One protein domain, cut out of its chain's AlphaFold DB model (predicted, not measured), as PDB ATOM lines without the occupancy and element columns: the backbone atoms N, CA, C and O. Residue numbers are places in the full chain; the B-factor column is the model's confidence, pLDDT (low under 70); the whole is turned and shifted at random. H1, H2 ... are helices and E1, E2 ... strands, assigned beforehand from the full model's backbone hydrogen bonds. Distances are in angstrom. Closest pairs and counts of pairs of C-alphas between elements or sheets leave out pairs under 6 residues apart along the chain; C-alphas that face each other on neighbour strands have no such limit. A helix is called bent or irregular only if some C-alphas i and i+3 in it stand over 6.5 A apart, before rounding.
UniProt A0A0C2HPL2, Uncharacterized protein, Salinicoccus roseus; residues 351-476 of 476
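Overview. This is residues 351 to 476 of the 476 residues of an uncharacterized protein of Salinicoccus roseus (UniProt A0A0C2HPL2). One twisted sheet of seven strands folds back on itself into two leaves that face each other, E1 and E2 on one side and E3, E6, E4 and E5 on the other, with E7 as the hinge; the two longest strands, E3 and E6, bend sharply. H1 packs along E1 and E2 on one face of this folded sheet, short H3 and H4 lie on the opposite face, and H2 only grazes it. The 126 printed residues hold four named helices and seven named strands in the order H1 E1 E2 E3 H2 E4 E5 H3 E6 H4 E7, class mixed. The sheet runs E1 E2 E7 E3 E6 E4 E5, antiparallel throughout. The whole is compact, with a radius of gyration of the C-alphas of 13.7 A and spans of 39 by 33 by 21 A.

Along the chain. H1, residues 351 to 363, begins at C-alpha 351 (94.945, 241.447, 131.374) and is 18.5 A long. E1, 372 to 377, measures 15.8 A and E2, 380 to 385, 17.0 A. E3, 395 to 412, spans 17.2 A and bends by 151 degrees at residue 409. H2, 417 to 422, is irregular, with C-alphas 418 and 421 7.9 A apart. E4 is 423 to 427, E5 430 to 433 and H3 434 to 437. E6, 441 to 455, spans 20.2 A and bends by 138 degrees at residue 444. H4 is 462 to 467. E7, 470 to 475, measures 15.8 A and ends at C-alpha 475 (117.476, 262.082, 123.209).

Arrangement. E1 and E2 form a hairpin, with N 375 and O 382 at 2.9 A. E2 and E7 pair through N 381 and O 472, 2.8 A; E7 and E3 through N 409 and O 473, 2.8 A. E3 and E6 pair through N 398 and O 451, 2.8 A, and N 408 and O 443, 2.8 A. E6 and E4 have N 426 and O 452 at 2.8 A; the hairpin E4 and E5 has N 425 and O 432 at 2.9 A. Residues 367 to 368 pair with 398 to 399 of E3, antiparallel. Three split strand-helix-strand units, two same-way strands with a helix between and another strand between them in the sheet, have right-handed crossovers: E3, H2, E4; E5, H3, E6; E6, H4, E7. H1 lies over E1 and E2 at a height over the sheet of 9.2 A; C-alphas 354 and 373 are its closest to E1, 5.9 A. H4 has a height of 8.1 A, its closest C-alphas to E2 being 465 and 385, 5.5 A. H2 and H3 touch, closest at C-alphas 420 and 435, 5.6 A. Every O i to N i+4 pair is within hydrogen-bond range in H1 and H4; H2 has 0 of 2, but 2 of 3 O i to N i+3 pairs, and H3 is too short for an i+4 pair.

Size, cuts and confidence. The farthest C-alphas, Asp 404 and Ser 460, are 40.3 A apart. The printed part has no cut and ends at the chain's last residue, 476. No link is long. Mean pLDDT of the printed part is 95.3, and no printed residue is under 70.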
ATOM      1  N   GLU A 351      94.704 241.908 132.739       88.00
ATOM      2  CA  GLU A 351      94.945 241.447 131.374       88.00
ATOM      3  C   GLU A 351      94.492 242.495 130.344       88.00
ATOM      4  O   GLU A 351      95.254 242.835 129.441       88.00
ATOM      5  N   GLN A 352      93.313 243.100 130.519       89.38
ATOM      6  CA  GLN A 352      92.840 244.189 129.657       89.38
ATOM      7  C   GLN A 352      93.752 245.421 129.710       89.38
ATOM      8  O   GLN A 352      94.100 245.974 128.662       89.38
ATOM      9  N   LEU A 353      94.177 245.835 130.911       87.19
ATOM     10  CA  LEU A 353      95.128 246.938 131.081       87.19
ATOM     11  C   LEU A 353      96.455 246.638 130.377       87.19
ATOM     12  O   LEU A 353      96.954 247.486 129.637       87.19
ATOM     13  N   SER A 354      96.977 245.421 130.534       89.62
ATOM     14  CA  SER A 354      98.171 244.956 129.829       89.62
ATOM     15  C   SER A 354      98.020 245.056 128.312       89.62
ATOM     16  O   SER A 354      98.823 245.723 127.665       89.62
ATOM     17  N   TYR A 355      96.959 244.483 127.737       90.94
ATOM     18  CA  TYR A 355      96.740 244.522 126.289       90.94
ATOM     19  C   TYR A 355      96.612 245.948 125.752       90.94
ATOM     20  O   TYR A 355      97.148 246.245 124.683       90.94
ATOM     21  N   SER A 356      95.916 246.832 126.474       93.62
ATOM     22  CA  SER A 356      95.788 248.236 126.074       93.62
ATOM     23  C   SER A 356      97.151 248.929 126.010       93.62
ATOM     24  O   SER A 356      97.475 249.534 124.990       93.62
ATOM     25  N   PHE A 357      97.987 248.737 127.033       96.31
ATOM     26  CA  PHE A 357      99.334 249.291 127.092       96.31
ATOM     27  C   PHE A 357     100.280 248.686 126.047       96.31
ATOM     28  O   PHE A 357     100.991 249.430 125.383       96.31
ATOM     29  N   VAL A 358     100.268 247.364 125.851       96.31
ATOM     30  CA  VAL A 358     101.091 246.684 124.834       96.31
ATOM     31  C   VAL A 358     100.750 247.194 123.433       96.31
ATOM     32  O   VAL A 358     101.647 247.487 122.642       96.31
ATOM     33  N   ASN A 359      99.459 247.339 123.120       95.81
ATOM     34  CA  ASN A 359      99.022 247.864 121.829       95.81
ATOM     35  C   ASN A 359      99.399 249.339 121.660       95.81
ATOM     36  O   ASN A 359      99.884 249.712 120.594       95.81
ATOM     37  N   GLU A 360      99.216 250.165 122.694       96.94
ATOM     38  CA  GLU A 360      99.648 251.565 122.684       96.94
ATOM     39  C   GLU A 360     101.161 251.663 122.457       96.94
ATOM     40  O   GLU A 360     101.590 252.319 121.513       96.94
ATOM     41  N   ALA A 361     101.972 250.934 123.225       97.00
ATOM     42  CA  ALA A 361     103.427 250.879 123.080       97.00
ATOM     43  C   ALA A 361     103.841 250.512 121.647       97.00
ATOM     44  O   ALA A 361     104.666 251.202 121.044       97.00
ATOM     45  N   LYS A 362     103.171 249.518 121.053       96.44
ATOM     46  CA  LYS A 362     103.413 249.088 119.674       96.44
ATOM     47  C   LYS A 362     103.129 250.178 118.642       96.44
ATOM     48  O   LYS A 362     103.852 250.264 117.653       96.44
ATOM     49  N   THR A 363     102.126 251.038 118.855       96.44
ATOM     50  CA  THR A 363     101.864 252.174 117.943       96.44
ATOM     51  C   THR A 363     102.981 253.217 117.933       96.44
ATOM     52  O   THR A 363     103.133 253.920 116.938       96.44
ATOM     53  N   TYR A 364     103.786 253.274 118.997       96.12
ATOM     54  CA  TYR A 364     104.971 254.127 119.109       96.12
ATOM     55  C   TYR A 364     106.280 253.379 118.802       96.12
ATOM     56  O   TYR A 364     107.355 253.918 119.035       96.12
ATOM     57  N   GLY A 365     106.211 252.149 118.276       95.88
ATOM     58  CA  GLY A 365     107.393 251.367 117.899       95.88
ATOM     59  C   GLY A 365     108.036 250.564 119.035       95.88
ATOM     60  O   GLY A 365     109.103 249.991 118.833       95.88
ATOM     61  N   TYR A 366     107.396 250.478 120.205       97.38
ATOM     62  CA  TYR A 366     107.867 249.664 121.327       97.38
ATOM     63  C   TYR A 366     107.172 248.297 121.371       97.38
ATOM     64  O   TYR A 366     105.948 248.192 121.353       97.38
ATOM     65  N   GLU A 367     107.944 247.232 121.529       97.56
ATOM     66  CA  GLU A 367     107.471 245.900 121.895       97.56
ATOM     67  C   GLU A 367     107.680 245.704 123.400       97.56
ATOM     68  O   GLU A 367     108.808 245.742 123.882       97.56
ATOM     69  N   VAL A 368     106.601 245.517 124.162       97.81
ATOM     70  CA  VAL A 368     106.659 245.350 125.625       97.81
ATOM     71  C   VAL A 368     105.994 244.044 126.053       97.81
ATOM     72  O   VAL A 368     105.023 243.603 125.435       97.81
ATOM     73  N   SER A 369     106.503 243.410 127.111       96.88
ATOM     74  CA  SER A 369     105.928 242.174 127.652       96.88
ATOM     75  C   SER A 369     104.568 242.399 128.328       96.88
ATOM     76  O   SER A 369     104.286 243.454 128.892       96.88
ATOM     77  N   THR A 370     103.712 241.371 128.334       95.50
ATOM     78  CA  THR A 370     102.337 241.441 128.877       95.50
ATOM     79  C   THR A 370     102.269 241.537 130.407       95.50
ATOM     80  O   THR A 370     101.205 241.755 130.986       95.50
ATOM     81  N   ASN A 371     103.392 241.396 131.101       94.81
ATOM     82  CA  ASN A 371     103.510 241.621 132.540       94.81
ATOM     83  C   ASN A 371     103.976 243.052 132.885       94.81
ATOM     84  O   ASN A 371     104.188 243.344 134.064       94.81
ATOM     85  N   LEU A 372     104.100 243.950 131.898       96.31
ATOM     86  CA  LEU A 372     104.368 245.376 132.089       96.31
ATOM     87  C   LEU A 372     103.105 246.231 131.926       96.31
ATOM     88  O   LEU A 372     102.164 245.889 131.216       96.31
ATOM     89  N   TYR A 373     103.110 247.380 132.597       96.62
ATOM     90  CA  TYR A 373     102.160 248.468 132.399       96.62
ATOM     91  C   TYR A 373     102.902 249.805 132.433       96.62
ATOM     92  O   TYR A 373     104.067 249.861 132.841       96.62
ATOM     93  N   GLY A 374     102.263 250.894 132.003       96.31
ATOM     94  CA  GLY A 374     103.025 252.111 131.781       96.31
ATOM     95  C   GLY A 374     102.284 253.294 131.188       96.31
ATOM     96  O   GLY A 374     101.061 253.391 131.248       96.31
ATOM     97  N   LYS A 375     103.076 254.226 130.657       97.00
ATOM     98  CA  LYS A 375     102.638 255.350 129.822       97.00
ATOM     99  C   LYS A 375     103.578 255.470 128.633       97.00
ATOM    100  O   LYS A 375     104.788 255.329 128.811       97.00
ATOM    101  N   VAL A 376     103.024 255.772 127.468       96.75
ATOM    102  CA  VAL A 376     103.774 255.923 126.220       96.75
ATOM    103  C   VAL A 376     103.640 257.361 125.723       96.75
ATOM    104  O   VAL A 376     102.578 257.972 125.826       96.75
ATOM    105  N   GLY A 377     104.731 257.923 125.220       94.00
ATOM    106  CA  GLY A 377     104.804 259.215 124.551       94.00
ATOM    107  C   GLY A 377     105.689 259.119 123.307       94.00
ATOM    108  O   GLY A 377     106.322 258.098 123.068       94.00
ATOM    109  N   GLN A 378     105.760 260.195 122.515       90.25
ATOM    110  CA  GLN A 378     106.437 260.184 121.204       90.25
ATOM    111  C   GLN A 378     107.902 259.725 121.222       90.25
ATOM    112  O   GLN A 378     108.365 259.185 120.227       90.25
ATOM    113  N   LYS A 379     108.626 259.971 122.317       92.88
ATOM    114  CA  LYS A 379     110.032 259.574 122.513       92.88
ATOM    115  C   LYS A 379     110.286 259.094 123.940       92.88
ATOM    116  O   LYS A 379     111.409 259.155 124.433       92.88
ATOM    117  N   GLU A 380     109.222 258.723 124.647       96.62
ATOM    118  CA  GLU A 380     109.270 258.387 126.065       96.62
ATOM    119  C   GLU A 380     108.406 257.166 126.344       96.62
ATOM    120  O   GLU A 380     107.239 257.117 125.967       96.62
ATOM    121  N   LEU A 381     108.953 256.212 127.080       97.94
ATOM    122  CA  LEU A 381     108.252 255.038 127.554       97.94
ATOM    123  C   LEU A 381     108.509 254.881 129.049       97.94
ATOM    124  O   LEU A 381     109.637 254.691 129.497       97.94
ATOM    125  N   MET A 382     107.446 254.943 129.838       98.12
ATOM    126  CA  MET A 382     107.496 254.664 131.266       98.12
ATOM    127  C   MET A 382     106.894 253.290 131.518       98.12
ATOM    128  O   MET A 382     105.711 253.108 131.253       98.12
ATOM    129  N   VAL A 383     107.666 252.358 132.071       98.12
ATOM    130  CA  VAL A 383     107.244 250.975 132.351       98.12
ATOM    131  C   VAL A 383     107.414 250.621 133.822       98.12
ATOM    132  O   VAL A 383     108.281 251.150 134.513       98.12
ATOM    133  N   TYR A 384     106.569 249.725 134.315       97.19
ATOM    134  CA  TYR A 384     106.684 249.082 135.622       97.19
ATOM    135  C   TYR A 384     105.925 247.746 135.604       97.19
ATOM    136  O   TYR A 384     105.050 247.559 134.754       97.19
ATOM    137  N   PRO A 385     106.208 246.813 136.532       97.12
ATOM    138  CA  PRO A 385     105.468 245.557 136.612       97.12
ATOM    139  C   PRO A 385     103.968 245.812 136.765       97.12
ATOM    140  O   PRO A 385     103.547 246.646 137.562       97.12
ATOM    141  N   LEU A 386     103.131 245.078 136.044       95.06
ATOM    142  CA  LEU A 386     101.675 245.192 136.151       95.06
ATOM    143  C   LEU A 386     101.158 244.720 137.524       95.06
ATOM    144  O   LEU A 386     100.181 245.247 138.061       95.06
ATOM    145  N   SER A 387     101.824 243.724 138.109       91.38
ATOM    146  CA  SER A 387     101.461 243.105 139.384       91.38
ATOM    147  C   SER A 387     102.391 243.544 140.518       91.38
ATOM    148  O   SER A 387     103.590 243.719 140.333       91.38
ATOM    149  N   SER A 388     101.846 243.669 141.733       91.12
ATOM    150  CA  SER A 388     102.651 243.800 142.958       91.12
ATOM    151  C   SER A 388     103.235 242.470 143.439       91.12
ATOM    152  O   SER A 388     104.111 242.462 144.303       91.12
ATOM    153  N   THR A 389     102.703 241.355 142.933       92.38
ATOM    154  CA  THR A 389     103.275 240.022 143.107       92.38
ATOM    155  C   THR A 389     104.129 239.724 141.888       92.38
ATOM    156  O   THR A 389     103.571 239.617 140.801       92.38
ATOM    157  N   ILE A 390     105.440 239.651 142.087       94.44
ATOM    158  CA  ILE A 390     106.459 239.513 141.046       94.44
ATOM    159  C   ILE A 390     107.208 238.217 141.309       94.44
ATOM    160  O   ILE A 390     107.689 238.022 142.430       94.44
ATOM    161  N   SER A 391     107.300 237.346 140.310       94.56
ATOM    162  CA  SER A 391     108.110 236.135 140.414       94.56
ATOM    163  C   SER A 391     109.531 236.369 139.910       94.56
ATOM    164  O   SER A 391     109.755 237.144 138.988       94.56
ATOM    165  N   LYS A 392     110.503 235.662 140.489       96.06
ATOM    166  CA  LYS A 392     111.883 235.641 139.970       96.06
ATOM    167  C   LYS A 392     112.016 235.017 138.579       96.06
ATOM    168  O   LYS A 392     113.028 235.229 137.928       96.06
ATOM    169  N   GLU A 393     111.031 234.214 138.179       95.44
ATOM    170  CA  GLU A 393     111.002 233.543 136.877       95.44
ATOM    171  C   GLU A 393     110.313 234.410 135.803       95.44
ATOM    172  O   GLU A 393     110.275 234.034 134.636       95.44
ATOM    173  N   GLU A 394     109.732 235.556 136.184       95.12
ATOM    174  CA  GLU A 394     109.141 236.510 135.244       95.12
ATOM    175  C   GLU A 394     110.220 237.435 134.669       95.12
ATOM    176  O   GLU A 394     110.928 238.115 135.413       95.12
ATOM    177  N   GLU A 395     110.280 237.523 133.341       95.44
ATOM    178  CA  GLU A 395     111.082 238.523 132.636       95.44
ATOM    179  C   GLU A 395     110.193 239.693 132.203       95.44
ATOM    180  O   GLU A 395     109.109 239.500 131.645       95.44
ATOM    181  N   PHE A 396     110.642 240.920 132.457       97.75
ATOM    182  CA  PHE A 396     109.950 242.139 132.037       97.75
ATOM    183  C   PHE A 396     110.738 242.780 130.899       97.75
ATOM    184  O   PHE A 396     111.849 243.254 131.132       97.75
ATOM    185  N   THR A 397     110.205 242.782 129.678       98.19
ATOM    186  CA  THR A 397     110.977 243.136 128.480       98.19
ATOM    187  C   THR A 397     110.399 244.333 127.737       98.19
ATOM    188  O   THR A 397     109.185 244.513 127.645       98.19
ATOM    189  N   VAL A 398     111.300 245.158 127.208       98.25
ATOM    190  CA  VAL A 398     111.023 246.273 126.304       98.25
ATOM    191  C   VAL A 398     112.024 246.196 125.156       98.25
ATOM    192  O   VAL A 398     113.229 246.161 125.405       98.25
ATOM    193  N   SER A 399     111.561 246.217 123.912       97.56
ATOM    194  CA  SER A 399     112.425 246.322 122.737       97.56
ATOM    195  C   SER A 399     111.893 247.296 121.700       97.56
ATOM    196  O   SER A 399     110.688 247.463 121.560       97.56
ATOM    197  N   PHE A 400     112.794 247.952 120.982       96.88
ATOM    198  CA  PHE A 400     112.475 248.858 119.878       96.88
ATOM    199  C   PHE A 400     113.693 248.991 118.962       96.88
ATOM    200  O   PHE A 400     114.820 248.710 119.379       96.88
ATOM    201  N   ASP A 401     113.467 249.403 117.719       95.31
ATOM    202  CA  ASP A 401     114.524 249.615 116.731       95.31
ATOM    203  C   ASP A 401     114.811 251.111 116.582       95.31
ATOM    204  O   ASP A 401     113.888 251.921 116.488       95.31
ATOM    205  N   LYS A 402     116.096 251.478 116.537       89.81
ATOM    206  CA  LYS A 402     116.542 252.844 116.259       89.81
ATOM    207  C   LYS A 402     117.332 252.885 114.953       89.81
ATOM    208  O   LYS A 402     118.349 252.203 114.827       89.81
ATOM    209  N   GLU A 403     116.849 253.671 113.989       87.44
ATOM    210  CA  GLU A 403     117.420 253.751 112.634       87.44
ATOM    211  C   GLU A 403     118.800 254.425 112.612       87.44
ATOM    212  O   GLU A 403     119.701 253.950 111.924       87.44
ATOM    213  N   ASP A 404     118.984 255.475 113.415       89.88
ATOM    214  CA  ASP A 404     120.228 256.238 113.506       89.88
ATOM    215  C   ASP A 404     120.904 256.073 114.873       89.88
ATOM    216  O   ASP A 404     120.261 255.819 115.898       89.88
ATOM    217  N   LYS A 405     122.225 256.295 114.910       91.19
ATOM    218  CA  LYS A 405     122.952 256.450 116.176       91.19
ATOM    219  C   LYS A 405     122.327 257.574 116.991       91.19
ATOM    220  O   LYS A 405     122.199 258.694 116.506       91.19
ATOM    221  N   GLY A 406     122.011 257.303 118.252       92.19
ATOM    222  CA  GLY A 406     121.586 258.357 119.167       92.19
ATOM    223  C   GLY A 406     121.692 257.958 120.625       92.19
ATOM    224  O   GLY A 406     122.209 256.892 120.967       92.19
ATOM    225  N   LEU A 407     121.208 258.845 121.489       95.62
ATOM    226  CA  LEU A 407     121.320 258.690 122.930       95.62
ATOM    227  C   LEU A 407     120.003 258.189 123.525       95.62
ATOM    228  O   LEU A 407     118.917 258.676 123.204       95.62
ATOM    229  N   LEU A 408     120.111 257.212 124.419       96.75
ATOM    230  CA  LEU A 408     119.023 256.730 125.256       96.75
ATOM    231  C   LEU A 408     119.251 257.183 126.692       96.75
ATOM    232  O   LEU A 408     120.300 256.908 127.268       96.75
ATOM    233  N   PHE A 409     118.262 257.845 127.273       98.00
ATOM    234  CA  PHE A 409     118.224 258.198 128.683       98.00
ATOM    235  C   PHE A 409     117.328 257.211 129.433       98.00
ATOM    236  O   PHE A 409     116.145 257.088 129.115       98.00
ATOM    237  N   ILE A 410     117.875 256.518 130.432       98.25
ATOM    238  CA  ILE A 410     117.108 255.626 131.311       98.25
ATOM    239  C   ILE A 410     117.180 256.128 132.749       98.25
ATOM    240  O   ILE A 410     118.271 256.294 133.290       98.25
ATOM    241  N   GLU A 411     116.024 256.317 133.378       98.25
ATOM    242  CA  GLU A 411     115.877 256.733 134.774       98.25
ATOM    243  C   GLU A 411     115.048 255.711 135.564       98.25
ATOM    244  O   GLU A 411     114.031 255.206 135.088       98.25
ATOM    245  N   SER A 412     115.472 255.415 136.791       97.62
ATOM    246  CA  SER A 412     114.774 254.531 137.726       97.62
ATOM    247  C   SER A 412     114.183 255.316 138.893       97.62
ATOM    248  O   SER A 412     114.780 256.268 139.382       97.62
ATOM    249  N   TYR A 413     113.033 254.867 139.404       95.50
ATOM    250  CA  TYR A 413     112.393 255.439 140.600       95.50
ATOM    251  C   TYR A 413     112.704 254.651 141.886       95.50
ATOM    252  O   TYR A 413     111.958 254.724 142.870       95.50
ATOM    253  N   PHE A 414     113.771 253.856 141.872       94.75
ATOM    254  CA  PHE A 414     114.191 253.016 142.986       94.75
ATOM    255  C   PHE A 414     114.816 253.824 144.137       94.75
ATOM    256  O   PHE A 414     115.903 254.370 144.010       94.75
ATOM    257  N   ASP A 415     114.182 253.848 145.310       92.12
ATOM    258  CA  ASP A 415     114.568 254.723 146.430       92.12
ATOM    259  C   ASP A 415     115.314 254.007 147.582       92.12
ATOM    260  O   ASP A 415     115.461 254.565 148.672       92.12
ATOM    261  N   ASN A 416     115.819 252.780 147.374       93.62
ATOM    262  CA  ASN A 416     116.434 251.974 148.443       93.62
ATOM    263  C   ASN A 416     117.775 251.306 148.065       93.62
ATOM    264  O   ASN A 416     117.822 250.081 147.914       93.62
ATOM    265  N   PRO A 417     118.894 252.056 148.013       92.19
ATOM    266  CA  PRO A 417     120.195 251.564 147.532       92.19
ATOM    267  C   PRO A 417     120.678 250.254 148.176       92.19
ATOM    268  O   PRO A 417     121.242 249.392 147.510       92.19
ATOM    269  N   LYS A 418     120.370 250.019 149.464       94.00
ATOM    270  CA  LYS A 418     120.733 248.773 150.179       94.00
ATOM    271  C   LYS A 418     120.192 247.504 149.510       94.00
ATOM    272  O   LYS A 418     120.704 246.411 149.734       94.00
ATOM    273  N   ASN A 419     119.128 247.643 148.731       94.75
ATOM    274  CA  ASN A 419     118.406 246.558 148.091       94.75
ATOM    275  C   ASN A 419     118.543 246.570 146.561       94.75
ATOM    276  O   ASN A 419     117.829 245.810 145.914       94.75
ATOM    277  N   ALA A 420     119.419 247.399 145.984       93.06
ATOM    278  CA  ALA A 420     119.511 247.584 144.534       93.06
ATOM    279  C   ALA A 420     119.838 246.296 143.765       93.06
ATOM    280  O   ALA A 420     119.201 245.992 142.762       93.06
ATOM    281  N   HIS A 421     120.716 245.457 144.320       96.00
ATOM    282  CA  HIS A 421     121.078 244.136 143.788       96.00
ATOM    283  C   HIS A 421     119.894 243.174 143.552       96.00
ATOM    284  O   HIS A 421     120.075 242.093 142.992       96.00
ATOM    285  N   ARG A 422     118.687 243.512 144.026       97.12
ATOM    286  CA  ARG A 422     117.480 242.688 143.898       97.12
ATOM    287  C   ARG A 422     116.737 242.869 142.582       97.12
ATOM    288  O   ARG A 422     115.907 242.011 142.285       97.12
ATOM    289  N   ILE A 423     117.009 243.946 141.848       97.75
ATOM    290  CA  ILE A 423     116.452 244.208 140.522       97.75
ATOM    291  C   ILE A 423     117.633 244.444 139.584       97.75
ATOM    292  O   ILE A 423     118.431 245.358 139.794       97.75
ATOM    293  N   LYS A 424     117.750 243.596 138.568       98.06
ATOM    294  CA  LYS A 424     118.764 243.716 137.523       98.06
ATOM    295  C   LYS A 424     118.112 244.242 136.258       98.06
ATOM    296  O   LYS A 424     117.043 243.761 135.893       98.06
ATOM    297  N   VAL A 425     118.767 245.192 135.606       98.12
ATOM    298  CA  VAL A 425     118.371 245.712 134.297       98.12
ATOM    299  C   VAL A 425     119.443 245.299 133.297       98.12
ATOM    300  O   VAL A 425     120.609 245.630 133.470       98.12
ATOM    301  N   GLU A 426     119.066 244.537 132.284       98.06
ATOM    302  CA  GLU A 426     119.933 244.100 131.196       98.06
ATOM    303  C   GLU A 426     119.596 244.906 129.945       98.06
ATOM    304  O   GLU A 426     118.441 244.926 129.530       98.06
ATOM    305  N   ILE A 427     120.579 245.585 129.358       97.50
ATOM    306  CA  ILE A 427     120.419 246.371 128.132       97.50
ATOM    307  C   ILE A 427     121.421 245.846 127.112       97.50
ATOM    308  O   ILE A 427     122.623 245.947 127.345       97.50
ATOM    309  N   ASN A 428     120.936 245.281 126.004       95.50
ATOM    310  CA  ASN A 428     121.767 244.669 124.956       95.50
ATOM    311  C   ASN A 428     122.859 243.746 125.546       95.50
ATOM    312  O   ASN A 428     124.049 243.930 125.297       95.50
ATOM    313  N   ASP A 429     122.437 242.804 126.397       94.75
ATOM    314  CA  ASP A 429     123.269 241.821 127.114       94.75
ATOM    315  C   ASP A 429     124.214 242.387 128.197       94.75
ATOM    316  O   ASP A 429     124.905 241.630 128.885       94.75
ATOM    317  N   GLN A 430     124.229 243.704 128.423       97.31
ATOM    318  CA  GLN A 430     124.965 244.320 129.528       97.31
ATOM    319  C   GLN A 430     124.083 244.441 130.771       97.31
ATOM    320  O   GLN A 430     123.005 245.026 130.718       97.31
ATOM    321  N   GLN A 431     124.551 243.910 131.901       97.62
ATOM    322  CA  GLN A 431     123.802 243.905 133.158       97.62
ATOM    323  C   GLN A 431     124.173 245.081 134.060       97.62
ATOM    324  O   GLN A 431     125.348 245.362 134.292       97.62
ATOM    325  N   TYR A 432     123.144 245.689 134.638       98.00
ATOM    326  CA  TYR A 432     123.211 246.834 135.532       98.00
ATOM    327  C   TYR A 432     122.354 246.586 136.773       98.00
ATOM    328  O   TYR A 432     121.350 245.862 136.728       98.00
ATOM    329  N   GLN A 433     122.724 247.204 137.891       97.75
ATOM    330  CA  GLN A 433     121.829 247.301 139.044       97.75
ATOM    331  C   GLN A 433     120.837 248.452 138.852       97.75
ATOM    332  O   GLN A 433     121.130 249.453 138.203       97.75
ATOM    333  N   ILE A 434     119.638 248.310 139.416       97.75
ATOM    334  CA  ILE A 434     118.551 249.282 139.229       97.75
ATOM    335  C   ILE A 434     118.873 250.695 139.755       97.75
ATOM    336  O   ILE A 434     118.308 251.671 139.265       97.75
ATOM    337  N   ASP A 435     119.754 250.822 140.752       96.94
ATOM    338  CA  ASP A 435     120.147 252.100 141.356       96.94
ATOM    339  C   ASP A 435     121.162 252.882 140.516       96.94
ATOM    340  O   ASP A 435     121.258 254.099 140.660       96.94
ATOM    341  N   GLU A 436     121.844 252.230 139.572       97.75
ATOM    342  CA  GLU A 436     122.701 252.911 138.594       97.75
ATOM    343  C   GLU A 436     121.922 253.877 137.691       97.75
ATOM    344  O   GLU A 436     122.511 254.768 137.084       97.75
ATOM    345  N   PHE A 437     120.598 253.716 137.615       97.69
ATOM    346  CA  PHE A 437     119.700 254.572 136.842       97.69
ATOM    347  C   PHE A 437     118.988 255.625 137.703       97.69
ATOM    348  O   PHE A 437     118.165 256.368 137.178       97.69
ATOM    349  N   LEU A 438     119.262 255.719 139.011       95.25
ATOM    350  CA  LEU A 438     118.524 256.615 139.914       95.25
ATOM    351  C   LEU A 438     118.663 258.101 139.545       95.25
ATOM    352  O   LEU A 438     117.724 258.870 139.712       95.25
ATOM    353  N   SER A 439     119.826 258.496 139.024       94.38
ATOM    354  CA  SER A 439     120.096 259.868 138.558       94.38
ATOM    355  C   SER A 439     119.918 260.034 137.045       94.38
ATOM    356  O   SER A 439     120.295 261.068 136.495       94.38
ATOM    357  N   GLY A 440     119.390 259.011 136.370       97.06
ATOM    358  CA  GLY A 440     119.400 258.924 134.919       97.06
ATOM    359  C   GLY A 440     120.762 258.508 134.354       97.06
ATOM    360  O   GLY A 440     121.816 258.942 134.823       97.06
ATOM    361  N   LYS A 441     120.753 257.659 133.327       97.75
ATOM    362  CA  LYS A 441     121.955 257.173 132.638       97.75
ATOM    363  C   LYS A 441     121.780 257.336 131.134       97.75
ATOM    364  O   LYS A 441     120.774 256.889 130.586       97.75
ATOM    365  N   PHE A 442     122.754 257.974 130.487       97.44
ATOM    366  CA  PHE A 442     122.817 258.085 129.030       97.44
ATOM    367  C   PHE A 442     123.584 256.903 128.449       97.44
ATOM    368  O   PHE A 442     124.610 256.498 128.997       97.44
ATOM    369  N   MET A 443     123.101 256.373 127.334       96.12
ATOM    370  CA  MET A 443     123.742 255.283 126.608       96.12
ATOM    371  C   MET A 443     123.667 255.551 125.114       96.12
ATOM    372  O   MET A 443     122.617 255.936 124.603       96.12
ATOM    373  N   GLU A 444     124.773 255.329 124.415       95.12
ATOM    374  CA  GLU A 444     124.781 255.316 122.957       95.12
ATOM    375  C   GLU A 444     124.153 254.012 122.469       95.12
ATOM    376  O   GLU A 444     124.522 252.925 122.918       95.12
ATOM    377  N   ILE A 445     123.184 254.128 121.565       92.62
ATOM    378  CA  ILE A 445     122.478 252.993 120.977       92.62
ATOM    379  C   ILE A 445     122.457 253.116 119.451       92.62
ATOM    380  O   ILE A 445     122.357 254.213 118.899       92.62
ATOM    381  N   GLU A 446     122.556 251.973 118.777       90.69
ATOM    382  CA  GLU A 446     122.463 251.825 117.324       90.69
ATOM    383  C   GLU A 446     121.718 250.517 117.030       90.69
ATOM    384  O   GLU A 446     122.051 249.474 117.599       90.69
ATOM    385  N   GLY A 447     120.702 250.563 116.166       94.00
ATOM    386  CA  GLY A 447     119.905 249.390 115.812       94.00
ATOM    387  C   GLY A 447     118.927 248.957 116.907       94.00
ATOM    388  O   GLY A 447     118.263 249.783 117.536       94.00
ATOM    389  N   LYS A 448     118.797 247.641 117.101       95.69
ATOM    390  CA  LYS A 448     117.813 247.052 118.015       95.69
ATOM    391  C   LYS A 448     118.232 247.223 119.474       95.69
ATOM    392  O   LYS A 448     119.302 246.772 119.882       95.69
ATOM    393  N   VAL A 449     117.349 247.808 120.274       97.00
ATOM    394  CA  VAL A 449     117.493 247.929 121.725       97.00
ATOM    395  C   VAL A 449     116.626 246.876 122.403       97.00
ATOM    396  O   VAL A 449     115.449 246.732 122.083       97.00
ATOM    397  N   SER A 450     117.199 246.147 123.358       97.75
ATOM    398  CA  SER A 450     116.495 245.204 124.228       97.75
ATOM    399  C   SER A 450     116.817 245.515 125.682       97.75
ATOM    400  O   SER A 450     117.964 245.384 126.102       97.75
ATOM    401  N   ILE A 451     115.793 245.871 126.452       98.31
ATOM    402  CA  ILE A 451     115.856 246.133 127.888       98.31
ATOM    403  C   ILE A 451     115.077 245.027 128.597       98.31
ATOM    404  O   ILE A 451     113.887 244.844 128.341       98.31
ATOM    405  N   LYS A 452     115.728 244.300 129.502       98.38
ATOM    406  CA  LYS A 452     115.091 243.294 130.356       98.38
ATOM    407  C   LYS A 452     115.262 243.675 131.812       98.38
ATOM    408  O   LYS A 452     116.349 244.049 132.236       98.38
ATOM    409  N   MET A 453     114.210 243.542 132.599       98.19
ATOM    410  CA  MET A 453     114.259 243.710 134.042       98.19
ATOM    411  C   MET A 453     113.949 242.374 134.713       98.19
ATOM    412  O   MET A 453     112.966 241.726 134.372       98.19
ATOM    413  N   ASN A 454     114.789 241.984 135.674       97.50
ATOM    414  CA  ASN A 454     114.730 240.698 136.367       97.50
ATOM    415  C   ASN A 454     114.810 240.880 137.885       97.50
ATOM    416  O   ASN A 454     115.625 241.659 138.390       97.50
ATOM    417  N   TYR A 455     114.003 240.119 138.625       97.75
ATOM    418  CA  TYR A 455     113.954 240.162 140.088       97.75
ATOM    419  C   TYR A 455     114.675 238.959 140.705       97.75
ATOM    420  O   TYR A 455     114.500 237.822 140.289       97.75
ATOM    421  N   ALA A 456     115.471 239.188 141.752       96.44
ATOM    422  CA  ALA A 456     116.317 238.138 142.338       96.44
ATOM    423  C   ALA A 456     115.557 237.048 143.133       96.44
ATOM    424  O   ALA A 456     116.143 236.031 143.502       96.44
ATOM    425  N   ARG A 457     114.287 237.282 143.481       96.44
ATOM    426  CA  ARG A 457     113.400 236.368 144.228       96.44
ATOM    427  C   ARG A 457     111.947 236.801 144.037       96.44
ATOM    428  O   ARG A 457     111.700 237.875 143.498       96.44
ATOM    429  N   ASP A 458     111.016 236.006 144.547       96.25
ATOM    430  CA  ASP A 458     109.605 236.374 144.541       96.25
ATOM    431  C   ASP A 458     109.321 237.510 145.538       96.25
ATOM    432  O   ASP A 458     109.837 237.539 146.664       96.25
ATOM    433  N   TYR A 459     108.470 238.446 145.129       94.94
ATOM    434  CA  TYR A 459     108.049 239.599 145.917       94.94
ATOM    435  C   TYR A 459     106.531 239.747 145.886       94.94
ATOM    436  O   TYR A 459     105.898 239.450 144.883       94.94
ATOM    437  N   SER A 460     105.930 240.229 146.978       91.62
ATOM    438  CA  SER A 460     104.471 240.412 147.086       91.62
ATOM    439  C   SER A 460     104.036 241.806 147.552       91.62
ATOM    440  O   SER A 460     102.842 242.105 147.583       91.62
ATOM    441  N   ALA A 461     104.984 242.674 147.921       91.75
ATOM    442  CA  ALA A 461     104.684 244.016 148.411       91.75
ATOM    443  C   ALA A 461     104.580 245.031 147.262       91.75
ATOM    444  O   ALA A 461     105.438 245.072 146.383       91.75
ATOM    445  N   LYS A 462     103.588 245.935 147.332       91.88
ATOM    446  CA  LYS A 462     103.370 247.018 146.346       91.88
ATOM    447  C   LYS A 462     104.593 247.915 146.119       91.88
ATOM    448  O   LYS A 462     104.737 248.489 145.046       91.88
ATOM    449  N   SER A 463     105.488 248.030 147.099       94.00
ATOM    450  CA  SER A 463     106.734 248.788 146.950       94.00
ATOM    451  C   SER A 463     107.641 248.235 145.847       94.00
ATOM    452  O   SER A 463     108.331 249.022 145.210       94.00
ATOM    453  N   TRP A 464     107.613 246.927 145.569       94.69
ATOM    454  CA  TRP A 464     108.447 246.313 144.526       94.69
ATOM    455  C   TRP A 464     107.989 246.641 143.107       94.69
ATOM    456  O   TRP A 464     108.819 246.726 142.206       94.69
ATOM    457  N   GLN A 465     106.695 246.909 142.933       94.94
ATOM    458  CA  GLN A 465     106.146 247.441 141.689       94.94
ATOM    459  C   GLN A 465     106.680 248.854 141.416       94.94
ATOM    460  O   GLN A 465     107.158 249.139 140.325       94.94
ATOM    461  N   LYS A 466     106.656 249.729 142.433       94.69
ATOM    462  CA  LYS A 466     107.229 251.085 142.346       94.69
ATOM    463  C   LYS A 466     108.745 251.037 142.107       94.69
ATOM    464  O   LYS A 466     109.263 251.826 141.329       94.69
ATOM    465  N   ALA A 467     109.431 250.109 142.772       95.38
ATOM    466  CA  ALA A 467     110.876 249.919 142.693       95.38
ATOM    467  C   ALA A 467     111.368 249.513 141.292       95.38
ATOM    468  O   ALA A 467     112.470 249.894 140.922       95.38
ATOM    469  N   GLY A 468     110.569 248.762 140.526       96.31
ATOM    470  CA  GLY A 468     110.887 248.370 139.144       96.31
ATOM    471  C   GLY A 468     110.408 249.354 138.083       96.31
ATOM    472  O   GLY A 468     110.255 248.984 136.924       96.31
ATOM    473  N   LYS A 469     110.079 250.586 138.471       98.12
ATOM    474  CA  LYS A 469     109.618 251.596 137.526       98.12
ATOM    475  C   LYS A 469     110.809 252.216 136.797       98.12
ATOM    476  O   LYS A 469     111.692 252.776 137.446       98.12
ATOM    477  N   LEU A 470     110.768 252.177 135.468       98.38
ATOM    478  CA  LEU A 470     111.763 252.756 134.567       98.38
ATOM    479  C   LEU A 470     111.116 253.788 133.639       98.38
ATOM    480  O   LEU A 470     110.014 253.573 133.133       98.38
ATOM    481  N   LEU A 471     111.803 254.902 133.415       98.38
ATOM    482  CA  LEU A 471     111.547 255.850 132.335       98.38
ATOM    483  C   LEU A 471     112.648 255.677 131.287       98.38
ATOM    484  O   LEU A 471     113.826 255.750 131.618       98.38
ATOM    485  N   ILE A 472     112.255 255.460 130.041       98.12
ATOM    486  CA  ILE A 472     113.126 255.281 128.883       98.12
ATOM    487  C   ILE A 472     112.813 256.431 127.927       98.12
ATOM    488  O   ILE A 472     111.665 256.586 127.524       98.12
ATOM    489  N   ARG A 473     113.797 257.264 127.596       97.69
ATOM    490  CA  ARG A 473     113.622 258.442 126.738       97.69
ATOM    491  C   ARG A 473     114.687 258.483 125.658       97.69
ATOM    492  O   ARG A 473     115.873 258.387 125.958       97.69
ATOM    493  N   GLU A 474     114.277 258.700 124.421       94.38
ATOM    494  CA  GLU A 474     115.207 258.996 123.336       94.38
ATOM    495  C   GLU A 474     115.596 260.474 123.350       94.38
ATOM    496  O   GLU A 474     114.743 261.353 123.485       94.38
ATOM    497  N   VAL A 475     116.896 260.738 123.229       93.12
ATOM    498  CA  VAL A 475     117.476 262.082 123.209       93.12
ATOM    499  C   VAL A 475     118.124 262.298 121.846       93.12
ATOM    500  O   VAL A 475     118.922 261.463 121.408       93.12
ATOM    501  N   ASP A 476     117.719 263.384 121.185       80.00
ATOM    502  CA  ASP A 476     118.237 263.818 119.879       80.00
ATOM    503  C   ASP A 476     119.612 264.485 119.986       80.00
ATOM    504  O   ASP A 476     119.847 265.207 120.989       80.00
TER     505      ASP A 476